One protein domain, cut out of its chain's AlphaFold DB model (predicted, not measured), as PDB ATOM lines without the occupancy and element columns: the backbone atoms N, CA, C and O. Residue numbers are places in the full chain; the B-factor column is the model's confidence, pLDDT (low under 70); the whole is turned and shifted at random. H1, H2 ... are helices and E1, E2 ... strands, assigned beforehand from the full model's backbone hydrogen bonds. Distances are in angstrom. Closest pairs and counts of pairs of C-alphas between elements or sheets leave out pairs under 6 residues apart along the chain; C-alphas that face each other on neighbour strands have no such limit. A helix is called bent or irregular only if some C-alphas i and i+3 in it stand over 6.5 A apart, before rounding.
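What this domain is: This is residues 21 to 120 and 213 to 245 of the 338 residues of the protein "DDE_Tnp_1 domain-containing protein" of Pontiella desulfatans (UniProt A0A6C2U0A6). A strongly twisted five-stranded sheet makes the core, curling round H4 on one face, with H3 across the other face. At the E1 and E2 side H1 and H2 lie side by side, H2 grazing the sheet; residues 33 to 39 stick out as a loop and residues 233 to 245 of H5 as a helical arm. The printed part has 133 residues, with five named helices and five named strands that follow each other along the chain as H1 E1 H2 E2 H3 E3 E4 E5 H4 H5; the mixed sheet runs E1 E2 E5 E4 E3, and the class is mixed, helices and strands. It is compact, with a radius of gyration of the C-alphas of 16.2 A, and spans 46 by 43 by 31 A.

How they stand to each other: H1, residues 21 to 32, touches H2, residues 52 to 60, with its residues 21 to 25 alone; the closest C-alphas, of Leu 25 and Asn 54, are 7.2 A apart, and the helices run the same way at a shallow tilt of 12 degrees. E1, residues 42 to 45, is parallel to E2, residues 65 to 68, with N 45 and O 66 within hydrogen-bond range at 2.9 A. E1, H2 and E2 form a strand-helix-strand unit, two parallel neighbour strands with a helix between, its crossover right-handed. H3, residues 71 to 82, has a height over the sheet of 7.0 A; it lies over E4, residues 112 to 119, only just not over E5, residues 213 to 216, and runs across the strands, at 86 degrees to E4 on the local plane. The closest C-alphas of H3 and E4, of Phe 81 and Leu 116, are 6.8 A apart. E3, residues 102 to 109, and E4 form an antiparallel hairpin, with N 105 and O 116 at 2.9 A. E5 is antiparallel to E4, with N 115 and O 214 at 2.9 A, and to E2, with N 215 and O 67 at 2.8 A. H4, residues 222 to 230, is on the opposite face from H3, giving three layers, helices on both faces of a sheet; its Asp 222 and Val 115 are the closest C-alphas of H4 and E4, 6.2 A apart. H5, residues 232 to 245, meets H4 only through their link. Each O i to N i+4 pair is within hydrogen-bond range in H2, H4 and H5, against 5 of 8 in H1 and 2 of 8 in H3, where 7 of 9 O i to N i+3 pairs are.

Where its parts are: H1 begins at C-alpha 21 (146.825, 136.930, 99.902) and is 19.0 A long; it is irregular, only just, with C-alphas 22 and 25 6.9 A apart. H3 is irregular, with C-alphas 76 and 79 8.1 A apart. E3 is 21.7 A long and E4 21.9 A. H5, 20.2 A long, ends at C-alpha 245 (153.459, 162.231, 101.864).

The domain as a whole: The two C-alphas farthest apart, of Pro 35 and Asp 85, are 46.9 A apart. Residues 121 to 212 are not printed, and C-alphas 120 and 213 are 14.4 A apart across the cut. The link H3 to E3 is long, 19 residues, and its residues 88 to 89 pair antiparallel with residues 103 to 104 of E3. The model's pLDDT is under 70 at residues 35 to 39, 96 to 97 and 109.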
ATOM      1  N   ARG A  21     147.624 138.165  99.754       84.81
ATOM      2  CA  ARG A  21     146.825 136.930  99.902       84.81
ATOM      3  C   ARG A  21     146.925 136.294 101.288       84.81
ATOM      4  O   ARG A  21     145.982 135.636 101.705       84.81
ATOM      5  N   LYS A  22     148.067 136.438 101.961       85.50
ATOM      6  CA  LYS A  22     148.324 135.842 103.277       85.50
ATOM      7  C   LYS A  22     147.756 136.690 104.413       85.50
ATOM      8  O   LYS A  22     147.532 136.156 105.483       85.50
ATOM      9  N   THR A  23     147.509 137.979 104.182       87.44
ATOM     10  CA  THR A  23     147.084 138.903 105.241       87.44
ATOM     11  C   THR A  23     145.573 138.928 105.444       87.44
ATOM     12  O   THR A  23     145.121 139.370 106.492       87.44
ATOM     13  N   LEU A  24     144.780 138.449 104.476       88.31
ATOM     14  CA  LEU A  24     143.317 138.521 104.538       88.31
ATOM     15  C   LEU A  24     142.741 137.821 105.777       88.31
ATOM     16  O   LEU A  24     141.973 138.429 106.513       88.31
ATOM     17  N   LEU A  25     143.117 136.560 106.018       88.31
ATOM     18  CA  LEU A  25     142.546 135.770 107.113       88.31
ATOM     19  C   LEU A  25     143.013 136.245 108.492       88.31
ATOM     20  O   LEU A  25     142.209 136.214 109.421       88.31
ATOM     21  N   ASP A  26     144.254 136.727 108.607       88.00
ATOM     22  CA  ASP A  26     144.768 137.355 109.833       88.00
ATOM     23  C   ASP A  26     143.942 138.585 110.197       88.00
ATOM     24  O   ASP A  26     143.677 138.879 111.357       88.00
ATOM     25  N   ALA A  27     143.543 139.334 109.179       87.00
ATOM     26  CA  ALA A  27     142.834 140.573 109.371       87.00
ATOM     27  C   ALA A  27     141.336 140.368 109.633       87.00
ATOM     28  O   ALA A  27     140.727 141.174 110.330       87.00
ATOM     29  N   VAL A  28     140.761 139.283 109.103       86.25
ATOM     30  CA  VAL A  28     139.421 138.799 109.464       86.25
ATOM     31  C   VAL A  28     139.401 138.297 110.907       86.25
ATOM     32  O   VAL A  28     138.467 138.623 111.630       86.25
ATOM     33  N   ALA A  29     140.440 137.588 111.361       85.56
ATOM     34  CA  ALA A  29     140.535 137.109 112.743       85.56
ATOM     35  C   ALA A  29     140.528 138.260 113.769       85.56
ATOM     36  O   ALA A  29     139.885 138.159 114.811       85.56
ATOM     37  N   ASP A  30     141.152 139.400 113.455       83.12
ATOM     38  CA  ASP A  30     141.064 140.591 114.314       83.12
ATOM     39  C   ASP A  30     139.625 141.133 114.440       83.12
ATOM     40  O   ASP A  30     139.310 141.827 115.408       83.12
ATOM     41  N   LEU A  31     138.746 140.856 113.466       76.81
ATOM     42  CA  LEU A  31     137.344 141.287 113.505       76.81
ATOM     43  C   LEU A  31     136.522 140.471 114.494       76.81
ATOM     44  O   LEU A  31     135.611 141.014 115.113       76.81
ATOM     45  N   GLU A  32     136.851 139.188 114.642       76.12
ATOM     46  CA  GLU A  32     136.197 138.276 115.587       76.12
ATOM     47  C   GLU A  32     136.417 138.726 117.039       76.12
ATOM     48  O   GLU A  32     135.594 138.458 117.908       76.12
ATOM     49  N   GLN A  33     137.492 139.478 117.295       76.62
ATOM     50  CA  GLN A  33     137.825 140.009 118.617       76.62
ATOM     51  C   GLN A  33     137.086 141.308 118.969       76.62
ATOM     52  O   GLN A  33     137.279 141.833 120.065       76.62
ATOM     53  N   ILE A  34     136.270 141.867 118.067       71.44
ATOM     54  CA  ILE A  34     135.553 143.125 118.313       71.44
ATOM     55  C   ILE A  34     134.262 142.834 119.104       71.44
ATOM     56  O   ILE A  34     133.339 142.235 118.549       71.44
ATOM     57  N   PRO A  35     134.133 143.297 120.365       58.50
ATOM     58  CA  PRO A  35     132.933 143.058 121.163       58.50
ATOM     59  C   PRO A  35     131.722 143.838 120.624       58.50
ATOM     60  O   PRO A  35     131.859 144.981 120.181       58.50
ATOM     61  N   GLY A  36     130.523 143.254 120.724       57.59
ATOM     62  CA  GLY A  36     129.254 143.977 120.540       57.59
ATOM     63  C   GLY A  36     128.757 144.138 119.096       57.59
ATOM     64  O   GLY A  36     128.053 145.100 118.797       57.59
ATOM     65  N   GLY A  37     129.123 143.238 118.180       57.06
ATOM     66  CA  GLY A  37     128.504 143.161 116.853       57.06
ATOM     67  C   GLY A  37     127.443 142.064 116.797       57.06
ATOM     68  O   GLY A  37     127.801 140.899 116.689       57.06
ATOM     69  N   GLU A  38     126.156 142.418 116.830       56.81
ATOM     70  CA  GLU A  38     125.061 141.447 116.629       56.81
ATOM     71  C   GLU A  38     125.048 140.865 115.202       56.81
ATOM     72  O   GLU A  38     124.588 139.747 114.991       56.81
ATOM     73  N   ALA A  39     125.599 141.597 114.225       69.19
ATOM     74  CA  ALA A  39     125.688 141.180 112.828       69.19
ATOM     75  C   ALA A  39     127.142 141.118 112.350       69.19
ATOM     76  O   ALA A  39     127.941 142.036 112.581       69.19
ATOM     77  N   ARG A  40     127.470 140.039 111.632       79.31
ATOM     78  CA  ARG A  40     128.766 139.883 110.974       79.31
ATOM     79  C   ARG A  40     128.885 140.851 109.799       79.31
ATOM     80  O   ARG A  40     127.904 141.103 109.101       79.31
ATOM     81  N   PRO A  41     130.077 141.403 109.568       84.75
ATOM     82  CA  PRO A  41     130.270 142.315 108.464       84.75
ATOM     83  C   PRO A  41     130.460 141.662 107.104       84.75
ATOM     84  O   PRO A  41     130.919 140.529 107.000       84.75
ATOM     85  N   VAL A  42     130.237 142.465 106.063       89.56
ATOM     86  CA  VAL A  42     130.568 142.110 104.679       89.56
ATOM     87  C   VAL A  42     132.040 142.383 104.399       89.56
ATOM     88  O   VAL A  42     132.513 143.502 104.604       89.56
ATOM     89  N   VAL A  43     132.743 141.392 103.856       92.19
ATOM     90  CA  VAL A  43     134.151 141.481 103.466       92.19
ATOM     91  C   VAL A  43     134.273 141.833 101.980       92.19
ATOM     92  O   VAL A  43     133.983 141.033 101.096       92.19
ATOM     93  N   ILE A  44     134.749 143.035 101.673       92.56
ATOM     94  CA  ILE A  44     135.032 143.472 100.303       92.56
ATOM     95  C   ILE A  44     136.518 143.275 100.018       92.56
ATOM     96  O   ILE A  44     137.371 143.847 100.704       92.56
ATOM     97  N   VAL A  45     136.823 142.462  99.006       89.56
ATOM     98  CA  VAL A  45     138.179 141.971  98.724       89.56
ATOM     99  C   VAL A  45     138.601 142.316  97.296       89.56
ATOM    100  O   VAL A  45     137.862 142.090  96.334       89.56
ATOM    101  N   ASP A  46     139.828 142.815  97.127       87.25
ATOM    102  CA  ASP A  46     140.423 142.952  95.796       87.25
ATOM    103  C   ASP A  46     140.743 141.576  95.175       87.25
ATOM    104  O   ASP A  46     141.186 140.637  95.845       87.25
ATOM    105  N   GLY A  47     140.608 141.463  93.851       83.25
ATOM    106  CA  GLY A  47     140.848 140.211  93.122       83.25
ATOM    107  C   GLY A  47     142.278 139.661  93.262       83.25
ATOM    108  O   GLY A  47     142.530 138.486  92.991       83.25
ATOM    109  N   GLY A  48     143.242 140.483  93.693       82.75
ATOM    110  CA  GLY A  48     144.594 140.048  94.028       82.75
ATOM    111  C   GLY A  48     144.696 139.187  95.292       82.75
ATOM    112  O   GLY A  48     145.579 138.319  95.339       82.75
ATOM    113  N   MET A  49     143.809 139.415  96.266       85.25
ATOM    114  CA  MET A  49     143.774 138.769  97.587       85.25
ATOM    115  C   MET A  49     142.824 137.572  97.647       85.25
ATOM    116  O   MET A  49     143.027 136.668  98.454       85.25
ATOM    117  N   ALA A  50     141.821 137.537  96.775       88.12
ATOM    118  CA  ALA A  50     140.805 136.495  96.742       88.12
ATOM    119  C   ALA A  50     141.265 135.227  95.994       88.12
ATOM    120  O   ALA A  50     140.896 134.971  94.841       88.12
ATOM    121  N   SER A  51     142.122 134.425  96.631       90.75
ATOM    122  CA  SER A  51     142.278 133.016  96.243       90.75
ATOM    123  C   SER A  51     141.000 132.236  96.566       90.75
ATOM    124  O   SER A  51     140.254 132.636  97.452       90.75
ATOM    125  N   LEU A  52     140.771 131.108  95.882       90.31
ATOM    126  CA  LEU A  52     139.641 130.223  96.196       90.31
ATOM    127  C   LEU A  52     139.678 129.800  97.670       90.31
ATOM    128  O   LEU A  52     138.749 130.108  98.392       90.31
ATOM    129  N   ALA A  53     140.830 129.315  98.147       92.75
ATOM    130  CA  ALA A  53     141.025 128.967  99.556       92.75
ATOM    131  C   ALA A  53     140.692 130.105 100.543       92.75
ATOM    132  O   ALA A  53     140.195 129.846 101.632       92.75
ATOM    133  N   ASN A  54     140.952 131.367 100.180       93.00
ATOM    134  CA  ASN A  54     140.581 132.499 101.027       93.00
ATOM    135  C   ASN A  54     139.067 132.740 101.029       93.00
ATOM    136  O   ASN A  54     138.514 133.059 102.073       93.00
ATOM    137  N   LEU A  55     138.410 132.619  99.872       92.56
ATOM    138  CA  LEU A  55     136.958 132.775  99.759       92.56
ATOM    139  C   LEU A  55     136.213 131.632 100.460       92.56
ATOM    140  O   LEU A  55     135.232 131.893 101.150       92.56
ATOM    141  N   ASP A  56     136.714 130.403 100.340       93.06
ATOM    142  CA  ASP A  56     136.181 129.233 101.039       93.06
ATOM    143  C   ASP A  56     136.321 129.422 102.556       93.06
ATOM    144  O   ASP A  56     135.338 129.331 103.280       93.06
ATOM    145  N   ALA A  57     137.495 129.853 103.036       93.50
ATOM    146  CA  ALA A  57     137.702 130.146 104.454       93.50
ATOM    147  C   ALA A  57     136.810 131.285 104.989       93.50
ATOM    148  O   ALA A  57     136.413 131.251 106.153       93.50
ATOM    149  N   LEU A  58     136.488 132.299 104.174       92.38
ATOM    150  CA  LEU A  58     135.505 133.324 104.549       92.38
ATOM    151  C   LEU A  58     134.110 132.710 104.717       92.38
ATOM    152  O   LEU A  58     133.446 132.986 105.715       92.38
ATOM    153  N   ARG A  59     133.698 131.853 103.777       91.50
ATOM    154  CA  ARG A  59     132.403 131.165 103.808       91.50
ATOM    155  C   ARG A  59     132.295 130.209 104.994       91.50
ATOM    156  O   ARG A  59     131.292 130.254 105.697       91.50
ATOM    157  N   ASP A  60     133.332 129.424 105.269       92.38
ATOM    158  CA  ASP A  60     133.384 128.487 106.401       92.38
ATOM    159  C   ASP A  60     133.288 129.218 107.745       92.38
ATOM    160  O   ASP A  60     132.657 128.751 108.691       92.38
ATOM    161  N   ARG A  61     133.870 130.419 107.819       90.12
ATOM    162  CA  ARG A  61     133.738 131.316 108.973       90.12
ATOM    163  C   ARG A  61     132.424 132.095 108.973       90.12
ATOM    164  O   ARG A  61     132.184 132.848 109.910       90.12
ATOM    165  N   GLY A  62     131.563 131.907 107.971       89.31
ATOM    166  CA  GLY A  62     130.254 132.537 107.789       89.31
ATOM    167  C   GLY A  62     130.317 134.052 107.607       89.31
ATOM    168  O   GLY A  62     129.526 134.770 108.222       89.31
ATOM    169  N   TYR A  63     131.289 134.523 106.825       90.75
ATOM    170  CA  TYR A  63     131.366 135.893 106.330       90.75
ATOM    171  C   TYR A  63     130.835 135.978 104.903       90.75
ATOM    172  O   TYR A  63     131.256 135.225 104.023       90.75
ATOM    173  N   ASP A  64     129.992 136.978 104.666       91.69
ATOM    174  CA  ASP A  64     129.632 137.385 103.319       91.69
ATOM    175  C   ASP A  64     130.744 138.192 102.665       91.69
ATOM    176  O   ASP A  64     131.476 138.930 103.334       91.69
ATOM    177  N   TYR A  65     130.849 138.104 101.339       93.50
ATOM    178  CA  TYR A  65     131.870 138.848 100.618       93.50
ATOM    179  C   TYR A  65     131.413 139.439  99.289       93.50
ATOM    180  O   TYR A  65     130.459 138.987  98.657       93.50
ATOM    181  N   ILE A  66     132.161 140.449  98.839       95.31
ATOM    182  CA  ILE A  66     132.129 140.975  97.472       95.31
ATOM    183  C   ILE A  66     133.562 140.991  96.951       95.31
ATOM    184  O   ILE A  66     134.455 141.570  97.572       95.31
ATOM    185  N   VAL A  67     133.791 140.388  95.791       94.69
ATOM    186  CA  VAL A  67     135.115 140.316  95.175       94.69
ATOM    187  C   VAL A  67     135.057 140.688  93.703       94.69
ATOM    188  O   VAL A  67     134.148 140.294  92.977       94.69
ATOM    189  N   ASN A  68     136.070 141.415  93.233       93.69
ATOM    190  CA  ASN A  68     136.275 141.589  91.800       93.69
ATOM    191  C   ASN A  68     136.932 140.352  91.192       93.69
ATOM    192  O   ASN A  68     138.024 139.932  91.588       93.69
ATOM    193  N   GLY A  69     136.284 139.807  90.176       91.50
ATOM    194  CA  GLY A  69     136.791 138.702  89.398       91.50
ATOM    195  C   GLY A  69     138.124 139.004  88.721       91.50
ATOM    196  O   GLY A  69     138.524 140.149  88.479       91.50
ATOM    197  N   LYS A  70     138.857 137.940  88.387       89.75
ATOM    198  CA  LYS A  70     140.165 138.081  87.745       89.75
ATOM    199  C   LYS A  70     139.970 138.639  86.338       89.75
ATOM    200  O   LYS A  70     139.187 138.123  85.553       89.75
ATOM    201  N   ARG A  71     140.798 139.614  85.944       88.19
ATOM    202  CA  ARG A  71     140.799 140.142  84.564       88.19
ATOM    203  C   ARG A  71     140.897 139.034  83.504       88.19
ATOM    204  O   ARG A  71     140.311 139.160  82.439       88.19
ATOM    205  N   ARG A  72     141.647 137.964  83.793       86.88
ATOM    206  CA  ARG A  72     141.845 136.837  82.870       86.88
ATOM    207  C   ARG A  72     140.581 136.000  82.639       86.88
ATOM    208  O   ARG A  72     140.439 135.507  81.533       86.88
ATOM    209  N   SER A  73     139.673 135.905  83.612       88.81
ATOM    210  CA  SER A  73     138.396 135.193  83.444       88.81
ATOM    211  C   SER A  73     137.317 136.058  82.790       88.81
ATOM    212  O   SER A  73     136.212 135.606  82.542       88.81
ATOM    213  N   ARG A  74     137.610 137.323  82.455       91.06
ATOM    214  CA  ARG A  74     136.646 138.219  81.798       91.06
ATOM    215  C   ARG A  74     136.149 137.684  80.452       91.06
ATOM    216  O   ARG A  74     135.006 137.946  80.100       91.06
ATOM    217  N   ALA A  75     137.004 136.971  79.720       91.44
ATOM    218  CA  ALA A  75     136.649 136.387  78.431       91.44
ATOM    219  C   ALA A  75     135.559 135.308  78.554       91.44
ATOM    220  O   ALA A  75     134.776 135.150  77.628       91.44
ATOM    221  N   GLU A  76     135.448 134.640  79.707       92.56
ATOM    222  CA  GLU A  76     134.394 133.646  79.983       92.56
ATOM    223  C   GLU A  76     132.994 134.282  79.987       92.56
ATOM    224  O   GLU A  76     132.001 133.613  79.736       92.56
ATOM    225  N   PHE A  77     132.917 135.595  80.222       93.94
ATOM    226  CA  PHE A  77     131.673 136.364  80.241       93.94
ATOM    227  C   PHE A  77     131.530 137.289  79.024       93.94
ATOM    228  O   PHE A  77     130.748 138.239  79.079       93.94
ATOM    229  N   ALA A  78     132.301 137.066  77.950       94.06
ATOM    230  CA  ALA A  78     132.340 137.961  76.793       94.06
ATOM    231  C   ALA A  78     130.943 138.215  76.211       94.06
ATOM    232  O   ALA A  78     130.537 139.371  76.120       94.06
ATOM    233  N   ASP A  79     130.170 137.163  75.944       94.25
ATOM    234  CA  ASP A  79     128.811 137.283  75.400       94.25
ATOM    235  C   ASP A  79     127.902 138.118  76.313       94.25
ATOM    236  O   ASP A  79     127.179 139.007  75.861       94.25
ATOM    237  N   GLY A  80     128.004 137.903  77.628       94.75
ATOM    238  CA  GLY A  80     127.262 138.670  78.626       94.75
ATOM    239  C   GLY A  80     127.657 140.147  78.669       94.75
ATOM    240  O   GLY A  80     126.800 140.998  78.906       94.75
ATOM    241  N   PHE A  81     128.931 140.469  78.422       96.44
ATOM    242  CA  PHE A  81     129.388 141.852  78.303       96.44
ATOM    243  C   PHE A  81     128.933 142.506  77.003       96.44
ATOM    244  O   PHE A  81     128.622 143.697  77.030       96.44
ATOM    245  N   LEU A  82     128.914 141.773  75.889       94.62
ATOM    246  CA  LEU A  82     128.605 142.302  74.558       94.62
ATOM    247  C   LEU A  82     127.111 142.556  74.330       94.62
ATOM    248  O   LEU A  82     126.762 143.418  73.530       94.62
ATOM    249  N   ASP A  83     126.238 141.894  75.086       95.31
ATOM    250  CA  ASP A  83     124.796 142.152  75.108       95.31
ATOM    251  C   ASP A  83     124.473 143.435  75.909       95.31
ATOM    252  O   ASP A  83     124.077 143.406  77.082       95.31
ATOM    253  N   ILE A  84     124.738 144.577  75.260       93.75
ATOM    254  CA  ILE A  84     124.669 145.943  75.810       93.75
ATOM    255  C   ILE A  84     123.272 146.280  76.335       93.75
ATOM    256  O   ILE A  84     123.156 146.918  77.381       93.75
ATOM    257  N   ASP A  85     122.222 145.843  75.648       95.31
ATOM    258  CA  ASP A  85     120.850 146.288  75.916       95.31
ATOM    259  C   ASP A  85     120.307 145.785  77.259       95.31
ATOM    260  O   ASP A  85     119.359 146.342  77.814       95.31
ATOM    261  N   ARG A  86     120.934 144.753  77.832       95.88
ATOM    262  CA  ARG A  86     120.563 144.215  79.146       95.88
ATOM    263  C   ARG A  86     121.247 144.903  80.320       95.88
ATOM    264  O   ARG A  86     120.987 144.546  81.470       95.88
ATOM    265  N   PHE A  87     122.126 145.861  80.058       97.38
ATOM    266  CA  PHE A  87     122.792 146.621  81.101       97.38
ATOM    267  C   PHE A  87     121.935 147.785  81.595       97.38
ATOM    268  O   PHE A  87     121.278 148.482  80.826       97.38
ATOM    269  N   ARG A  88     121.997 148.044  82.903       97.12
ATOM    270  CA  ARG A  88     121.336 149.193  83.535       97.12
ATOM    271  C   ARG A  88     122.367 150.213  83.986       97.12
ATOM    272  O   ARG A  88     123.389 149.848  84.564       97.12
ATOM    273  N   LEU A  89     122.101 151.490  83.718       96.69
ATOM    274  CA  LEU A  89     122.937 152.592  84.191       96.69
ATOM    275  C   LEU A  89     122.847 152.684  85.714       96.69
ATOM    276  O   LEU A  89     121.755 152.731  86.274       96.69
ATOM    277  N   VAL A  90     124.001 152.758  86.366       96.12
ATOM    278  CA  VAL A  90     124.094 153.039  87.795       96.12
ATOM    279  C   VAL A  90     123.682 154.484  88.071       96.12
ATOM    280  O   VAL A  90     124.212 155.419  87.472       96.12
ATOM    281  N   GLU A  91     122.783 154.688  89.027       93.19
ATOM    282  CA  GLU A  91     122.346 156.016  89.455       93.19
ATOM    283  C   GLU A  91     123.502 156.891  89.971       93.19
ATOM    284  O   GLU A  91     124.368 156.441  90.732       93.19
ATOM    285  N   GLY A  92     123.466 158.180  89.614       89.12
ATOM    286  CA  GLY A  92     124.514 159.152  89.952       89.12
ATOM    287  C   GLY A  92     125.786 158.998  89.110       89.12
ATOM    288  O   GLY A  92     126.863 159.454  89.510       89.12
ATOM    289  N   ARG A  93     125.689 158.296  87.975       88.69
ATOM    290  CA  ARG A  93     126.726 158.202  86.948       88.69
ATOM    291  C   ARG A  93     126.161 158.647  85.602       88.69
ATOM    292  O   ARG A  93     125.016 158.351  85.272       88.69
ATOM    293  N   GLY A  94     127.006 159.272  84.782       79.06
ATOM    294  CA  GLY A  94     126.696 159.547  83.376       79.06
ATOM    295  C   GLY A  94     125.853 160.792  83.086       79.06
ATOM    296  O   GLY A  94     125.540 161.010  81.918       79.06
ATOM    297  N   LYS A  95     125.505 161.628  84.078       79.12
ATOM    298  CA  LYS A  95     124.927 162.960  83.810       79.12
ATOM    299  C   LYS A  95     126.016 164.031  83.675       79.12
ATOM    300  O   LYS A  95     127.146 163.853  84.125       79.12
ATOM    301  N   SER A  96     125.674 165.153  83.040       66.31
ATOM    302  CA  SER A  96     126.586 166.296  82.887       66.31
ATOM    303  C   SER A  96     127.081 166.781  84.255       66.31
ATOM    304  O   SER A  96     126.269 167.044  85.139       66.31
ATOM    305  N   GLY A  97     128.402 166.868  84.433       66.69
ATOM    306  CA  GLY A  97     129.040 167.220  85.709       66.69
ATOM    307  C   GLY A  97     129.220 166.060  86.701       66.69
ATOM    308  O   GLY A  97     129.830 166.256  87.748       66.69
ATOM    309  N   GLU A  98     128.742 164.850  86.389       73.50
ATOM    310  CA  GLU A  98     128.928 163.657  87.223       73.50
ATOM    311  C   GLU A  98     130.140 162.811  86.792       73.50
ATOM    312  O   GLU A  98     130.785 163.027  85.761       73.50
ATOM    313  N   LYS A  99     130.447 161.784  87.596       82.31
ATOM    314  CA  LYS A  99     131.454 160.775  87.253       82.31
ATOM    315  C   LYS A  99     131.010 159.965  86.022       82.31
ATOM    316  O   LYS A  99     129.821 159.710  85.823       82.31
ATOM    317  N   GLN A 100     131.995 159.492  85.253       91.00
ATOM    318  CA  GLN A 100     131.812 158.681  84.038       91.00
ATOM    319  C   GLN A 100     130.798 157.532  84.228       91.00
ATOM    320  O   GLN A 100     130.773 156.931  85.313       91.00
ATOM    321  N   PRO A 101     129.998 157.199  83.191       94.75
ATOM    322  CA  PRO A 101     128.935 156.207  83.287       94.75
ATOM    323  C   PRO A 101     129.474 154.817  83.623       94.75
ATOM    324  O   PRO A 101     130.552 154.398  83.176       94.75
ATOM    325  N   VAL A 102     128.690 154.101  84.425       97.12
ATOM    326  CA  VAL A 102     128.914 152.700  84.763       97.12
ATOM    327  C   VAL A 102     127.598 151.969  84.620       97.12
ATOM    328  O   VAL A 102     126.577 152.444  85.109       97.12
ATOM    329  N   PHE A 103     127.637 150.818  83.966       97.81
ATOM    330  CA  PHE A 103     126.471 149.982  83.783       97.81
ATOM    331  C   PHE A 103     126.681 148.621  84.428       97.81
ATOM    332  O   PHE A 103     127.792 148.086  84.386       97.81
ATOM    333  N   VAL A 104     125.619 148.067  85.004       97.94
ATOM    334  CA  VAL A 104     125.635 146.780  85.705       97.94
ATOM    335  C   VAL A 104     124.557 145.842  85.178       97.94
ATOM    336  O   VAL A 104     123.514 146.287  84.693       97.94
ATOM    337  N   ARG A 105     124.837 144.541  85.254       96.12
ATOM    338  CA  ARG A 105     123.917 143.467  84.882       96.12
ATOM    339  C   ARG A 105     124.248 142.202  85.665       96.12
ATOM    340  O   ARG A 105     125.372 141.713  85.571       96.12
ATOM    341  N   ARG A 106     123.268 141.617  86.347       95.19
ATOM    342  CA  ARG A 106     123.386 140.264  86.901       95.19
ATOM    343  C   ARG A 106     123.409 139.180  85.831       95.19
ATOM    344  O   ARG A 106     122.669 139.240  84.846       95.19
ATOM    345  N   ILE A 107     124.197 138.145  86.091       90.44
ATOM    346  CA  ILE A 107     124.054 136.825  85.481       90.44
ATOM    347  C   ILE A 107     123.977 135.773  86.594       90.44
ATOM    348  O   ILE A 107     124.637 135.902  87.625       90.44
ATOM    349  N   THR A 108     123.147 134.751  86.406       73.38
ATOM    350  CA  THR A 108     123.024 133.642  87.361       73.38
ATOM    351  C   THR A 108     124.206 132.698  87.188       73.38
ATOM    352  O   THR A 108     124.488 132.279  86.065       73.38
ATOM    353  N   SER A 109     124.902 132.362  88.276       69.06
ATOM    354  CA  SER A 109     126.065 131.472  88.226       69.06
ATOM    355  C   SER A 109     126.224 130.688  89.530       69.06
ATOM    356  O   SER A 109     126.978 131.089  90.413       69.06
ATOM    357  N   GLY A 110     125.564 129.532  89.617       75.50
ATOM    358  CA  GLY A 110     125.674 128.635  90.772       75.50
ATOM    359  C   GLY A 110     125.234 129.308  92.073       75.50
ATOM    360  O   GLY A 110     124.198 129.968  92.099       75.50
ATOM    361  N   ASP A 111     126.051 129.154  93.115       80.44
ATOM    362  CA  ASP A 111     125.752 129.600  94.486       80.44
ATOM    363  C   ASP A 111     126.163 131.057  94.769       80.44
ATOM    364  O   ASP A 111     126.074 131.525  95.902       80.44
ATOM    365  N   GLU A 112     126.671 131.775  93.764       89.25
ATOM    366  CA  GLU A 112     127.104 133.164  93.903       89.25
ATOM    367  C   GLU A 112     126.365 134.077  92.927       89.25
ATOM    368  O   GLU A 112     126.151 133.763  91.752       89.25
ATOM    369  N   THR A 113     126.069 135.286  93.396       92.19
ATOM    370  CA  THR A 113     125.608 136.366  92.536       92.19
ATOM    371  C   THR A 113     126.799 136.939  91.762       92.19
ATOM    372  O   THR A 113     127.775 137.431  92.342       92.19
ATOM    373  N   VAL A 114     126.711 136.912  90.427       95.12
ATOM    374  CA  VAL A 114     127.704 137.514  89.529       95.12
ATOM    375  C   VAL A 114     127.126 138.761  88.868       95.12
ATOM    376  O   VAL A 114     126.125 138.700  88.156       95.12
ATOM    377  N   VAL A 115     127.783 139.904  89.068       97.00
ATOM    378  CA  VAL A 115     127.391 141.187  88.468       97.00
ATOM    379  C   VAL A 115     128.437 141.613  87.450       97.00
ATOM    380  O   VAL A 115     129.558 141.983  87.798       97.00
ATOM    381  N   LEU A 116     128.065 141.604  86.176       97.75
ATOM    382  CA  LEU A 116     128.856 142.176  85.096       97.75
ATOM    383  C   LEU A 116     128.807 143.700  85.184       97.75
ATOM    384  O   LEU A 116     127.750 144.293  85.385       97.75
ATOM    385  N   CYS A 117     129.954 144.346  85.019       97.75
ATOM    386  CA  CYS A 117     130.113 145.791  85.086       97.75
ATOM    387  C   CYS A 117     130.815 146.313  83.830       97.75
ATOM    388  O   CYS A 117     131.863 145.795  83.438       97.75
ATOM    389  N   ARG A 118     130.293 147.395  83.246       97.75
ATOM    390  CA  ARG A 118     130.919 148.147  82.147       97.75
ATOM    391  C   ARG A 118     131.163 149.583  82.584       97.75
ATOM    392  O   ARG A 118     130.216 150.319  82.839       97.75
ATOM    393  N   SER A 119     132.425 149.996  82.683       96.75
ATOM    394  CA  SER A 119     132.801 151.359  83.081       96.75
ATOM    395  C   SER A 119     133.450 152.113  81.926       96.75
ATOM    396  O   SER A 119     134.494 151.698  81.424       96.75
ATOM    397  N   ALA A 120     132.877 153.261  81.555       95.62
ATOM    398  CA  ALA A 120     133.444 154.116  80.512       95.62
ATOM    399  C   ALA A 120     134.811 154.690  80.911       95.62
ATOM    400  O   ALA A 120     135.732 154.700  80.099       95.62
ATOM    401  N   HIS A 213     133.801 141.927  86.404       95.94
ATOM    402  CA  HIS A 213     132.674 141.268  87.062       95.94
ATOM    403  C   HIS A 213     132.911 141.189  88.561       95.94
ATOM    404  O   HIS A 213     134.040 140.981  89.004       95.94
ATOM    405  N   LEU A 214     131.846 141.357  89.328       95.88
ATOM    406  CA  LEU A 214     131.831 141.132  90.763       95.88
ATOM    407  C   LEU A 214     131.237 139.755  91.034       95.88
ATOM    408  O   LEU A 214     130.320 139.339  90.331       95.88
ATOM    409  N   ARG A 215     131.758 139.074  92.047       94.75
ATOM    410  CA  ARG A 215     131.179 137.862  92.627       94.75
ATOM    411  C   ARG A 215     130.823 138.158  94.075       94.75
ATOM    412  O   ARG A 215     131.593 138.839  94.759       94.75
ATOM    413  N   SER A 216     129.674 137.685  94.530       94.62
ATOM    414  CA  SER A 216     129.223 137.910  95.897       94.62
ATOM    415  C   SER A 216     128.326 136.785  96.394       94.62
ATOM    416  O   SER A 216     127.603 136.179  95.611       94.62
ATOM    417  N   THR A 217     128.363 136.546  97.702       93.62
ATOM    418  CA  THR A 217     127.398 135.696  98.420       93.62
ATOM    419  C   THR A 217     126.141 136.461  98.842       93.62
ATOM    420  O   THR A 217     125.189 135.860  99.323       93.62
ATOM    421  N   LEU A 218     126.128 137.789  98.676       91.31
ATOM    422  CA  LEU A 218     125.026 138.647  99.090       91.31
ATOM    423  C   LEU A 218     123.919 138.714  98.041       91.31
ATOM    424  O   LEU A 218     124.169 138.989  96.865       91.31
ATOM    425  N   GLU A 219     122.681 138.657  98.524       90.06
ATOM    426  CA  GLU A 219     121.474 138.934  97.746       90.06
ATOM    427  C   GLU A 219     121.046 140.402  97.889       90.06
ATOM    428  O   GLU A 219     120.027 140.737  98.489       90.06
ATOM    429  N   LEU A 220     121.866 141.300  97.338       92.25
ATOM    430  CA  LEU A 220     121.572 142.735  97.203       92.25
ATOM    431  C   LEU A 220     121.344 143.098  95.741       92.25
ATOM    432  O   LEU A 220     121.772 142.360  94.863       92.25
ATOM    433  N   GLU A 221     120.742 144.248  95.443       94.94
ATOM    434  CA  GLU A 221     120.598 144.708  94.056       94.94
ATOM    435  C   GLU A 221     121.960 144.961  93.382       94.94
ATOM    436  O   GLU A 221     122.930 145.375  94.021       94.94
ATOM    437  N   ASP A 222     122.032 144.790  92.057       95.81
ATOM    438  CA  ASP A 222     123.278 144.898  91.272       95.81
ATOM    439  C   ASP A 222     124.029 146.211  91.521       95.81
ATOM    440  O   ASP A 222     125.255 146.250  91.662       95.81
ATOM    441  N   GLN A 223     123.274 147.306  91.599       96.06
ATOM    442  CA  GLN A 223     123.816 148.627  91.864       96.06
ATOM    443  C   GLN A 223     124.360 148.756  93.292       96.06
ATOM    444  O   GLN A 223     125.361 149.441  93.496       96.06
ATOM    445  N   GLN A 224     123.717 148.127  94.277       94.81
ATOM    446  CA  GLN A 224     124.166 148.148  95.667       94.81
ATOM    447  C   GLN A 224     125.470 147.363  95.821       94.81
ATOM    448  O   GLN A 224     126.422 147.897  96.389       94.81
ATOM    449  N   LEU A 225     125.567 146.169  95.223       95.25
ATOM    450  CA  LEU A 225     126.810 145.387  95.179       95.25
ATOM    451  C   LEU A 225     127.957 146.193  94.564       95.25
ATOM    452  O   LEU A 225     129.060 146.256  95.110       95.25
ATOM    453  N   TRP A 226     127.681 146.873  93.451       96.19
ATOM    454  CA  TRP A 226     128.660 147.737  92.810       96.19
ATOM    455  C   TRP A 226     129.045 148.953  93.670       96.19
ATOM    456  O   TRP A 226     130.229 149.286  93.756       96.19
ATOM    457  N   ARG A 227     128.077 149.610  94.329       93.31
ATOM    458  CA  ARG A 227     128.321 150.757  95.224       93.31
ATOM    459  C   ARG A 227     129.176 150.355  96.419       93.31
ATOM    460  O   ARG A 227     130.101 151.085  96.754       93.31
ATOM    461  N   LEU A 228     128.908 149.193  97.010       93.00
ATOM    462  CA  LEU A 228     129.727 148.630  98.077       93.00
ATOM    463  C   LEU A 228     131.148 148.376  97.574       93.00
ATOM    464  O   LEU A 228     132.099 148.900  98.146       93.00
ATOM    465  N   TYR A 229     131.306 147.662  96.458       93.62
ATOM    466  CA  TYR A 229     132.627 147.377  95.894       93.62
ATOM    467  C   TYR A 229     133.432 148.646  95.575       93.62
ATOM    468  O   TYR A 229     134.623 148.721  95.871       93.62
ATOM    469  N   ILE A 230     132.809 149.675  94.993       91.44
ATOM    470  CA  ILE A 230     133.543 150.876  94.579       91.44
ATOM    471  C   ILE A 230     134.017 151.734  95.765       91.44
ATOM    472  O   ILE A 230     134.840 152.625  95.554       91.44
ATOM    473  N   THR A 231     133.569 151.458  97.000       90.12
ATOM    474  CA  THR A 231     134.118 152.095  98.217       90.12
ATOM    475  C   THR A 231     135.602 151.793  98.430       90.12
ATOM    476  O   THR A 231     136.286 152.590  99.070       90.12
ATOM    477  N   LEU A 232     136.133 150.718  97.829       88.06
ATOM    478  CA  LEU A 232     137.572 150.443  97.836       88.06
ATOM    479  C   LEU A 232     138.373 151.611  97.234       88.06
ATOM    480  O   LEU A 232     139.417 151.973  97.761       88.06
ATOM    481  N   VAL A 233     137.869 152.257  96.175       88.06
ATOM    482  CA  VAL A 233     138.600 153.295  95.421       88.06
ATOM    483  C   VAL A 233     138.976 154.523  96.266       88.06
ATOM    484  O   VAL A 233     140.160 154.844  96.334       88.06
ATOM    485  N   PRO A 234     138.045 155.234  96.935       86.62
ATOM    486  CA  PRO A 234     138.425 156.378  97.765       86.62
ATOM    487  C   PRO A 234     139.343 155.981  98.931       86.62
ATOM    488  O   PRO A 234     140.235 156.748  99.295       86.62
ATOM    489  N   VAL A 235     139.173 154.777  99.490       85.88
ATOM    490  CA  VAL A 235     140.057 154.250 100.538       85.88
ATOM    491  C   VAL A 235     141.474 154.049  99.991       85.88
ATOM    492  O   VAL A 235     142.450 154.492 100.597       85.88
ATOM    493  N   GLU A 236     141.603 153.438  98.815       84.69
ATOM    494  CA  GLU A 236     142.867 153.262  98.098       84.69
ATOM    495  C   GLU A 236     143.576 154.581  97.809       84.69
ATOM    496  O   GLU A 236     144.790 154.694  98.013       84.69
ATOM    497  N   ASP A 237     142.826 155.583  97.359       85.50
ATOM    498  CA  ASP A 237     143.352 156.907  97.052       85.50
ATOM    499  C   ASP A 237     143.865 157.618  98.310       85.50
ATOM    500  O   ASP A 237     144.942 158.230  98.278       85.50
ATOM    501  N   ALA A 238     143.171 157.475  99.444       85.25
ATOM    502  CA  ALA A 238     143.632 157.981 100.735       85.25
ATOM    503  C   ALA A 238     144.956 157.315 101.157       85.25
ATOM    504  O   ALA A 238     145.935 158.009 101.446       85.25
ATOM    505  N   PHE A 239     145.049 155.979 101.098       82.62
ATOM    506  CA  PHE A 239     146.295 155.258 101.403       82.62
ATOM    507  C   PHE A 239     147.439 155.622 100.458       82.62
ATOM    508  O   PHE A 239     148.583 155.776 100.894       82.62
ATOM    509  N   ARG A 240     147.156 155.780  99.163       83.88
ATOM    510  CA  ARG A 240     148.153 156.196  98.172       83.88
ATOM    511  C   ARG A 240     148.679 157.598  98.469       83.88
ATOM    512  O   ARG A 240     149.881 157.828  98.343       83.88
ATOM    513  N   SER A 241     147.802 158.513  98.868       86.88
ATOM    514  CA  SER A 241     148.165 159.887  99.227       86.88
ATOM    515  C   SER A 241     149.030 159.928 100.486       86.88
ATOM    516  O   SER A 241     150.082 160.567 100.475       86.88
ATOM    517  N   MET A 242     148.671 159.159 101.521       84.50
ATOM    518  CA  MET A 242     149.487 159.023 102.734       84.50
ATOM    519  C   MET A 242     150.890 158.488 102.425       84.50
ATOM    520  O   MET A 242     151.877 159.071 102.860       84.50
ATOM    521  N   LYS A 243     151.002 157.437 101.598       78.19
ATOM    522  CA  LYS A 243     152.307 156.875 101.201       78.19
ATOM    523  C   LYS A 243     153.198 157.902 100.497       78.19
ATOM    524  O   LYS A 243     154.395 157.956 100.765       78.19
ATOM    525  N   LYS A 244     152.620 158.721  99.612       80.94
ATOM    526  CA  LYS A 244     153.356 159.784  98.911       80.94
ATOM    527  C   LYS A 244     153.871 160.853  99.876       80.94
ATOM    528  O   LYS A 244     155.015 161.277  99.739       80.94
ATOM    529  N   ALA A 245     153.058 161.251 100.858       77.00
ATOM    530  CA  ALA A 245     153.459 162.231 101.864       77.00
ATOM    531  C   ALA A 245     154.651 161.738 102.701       77.00
ATOM    532  O   ALA A 245     155.611 162.480 102.888       77.00
TER     533      ALA A 245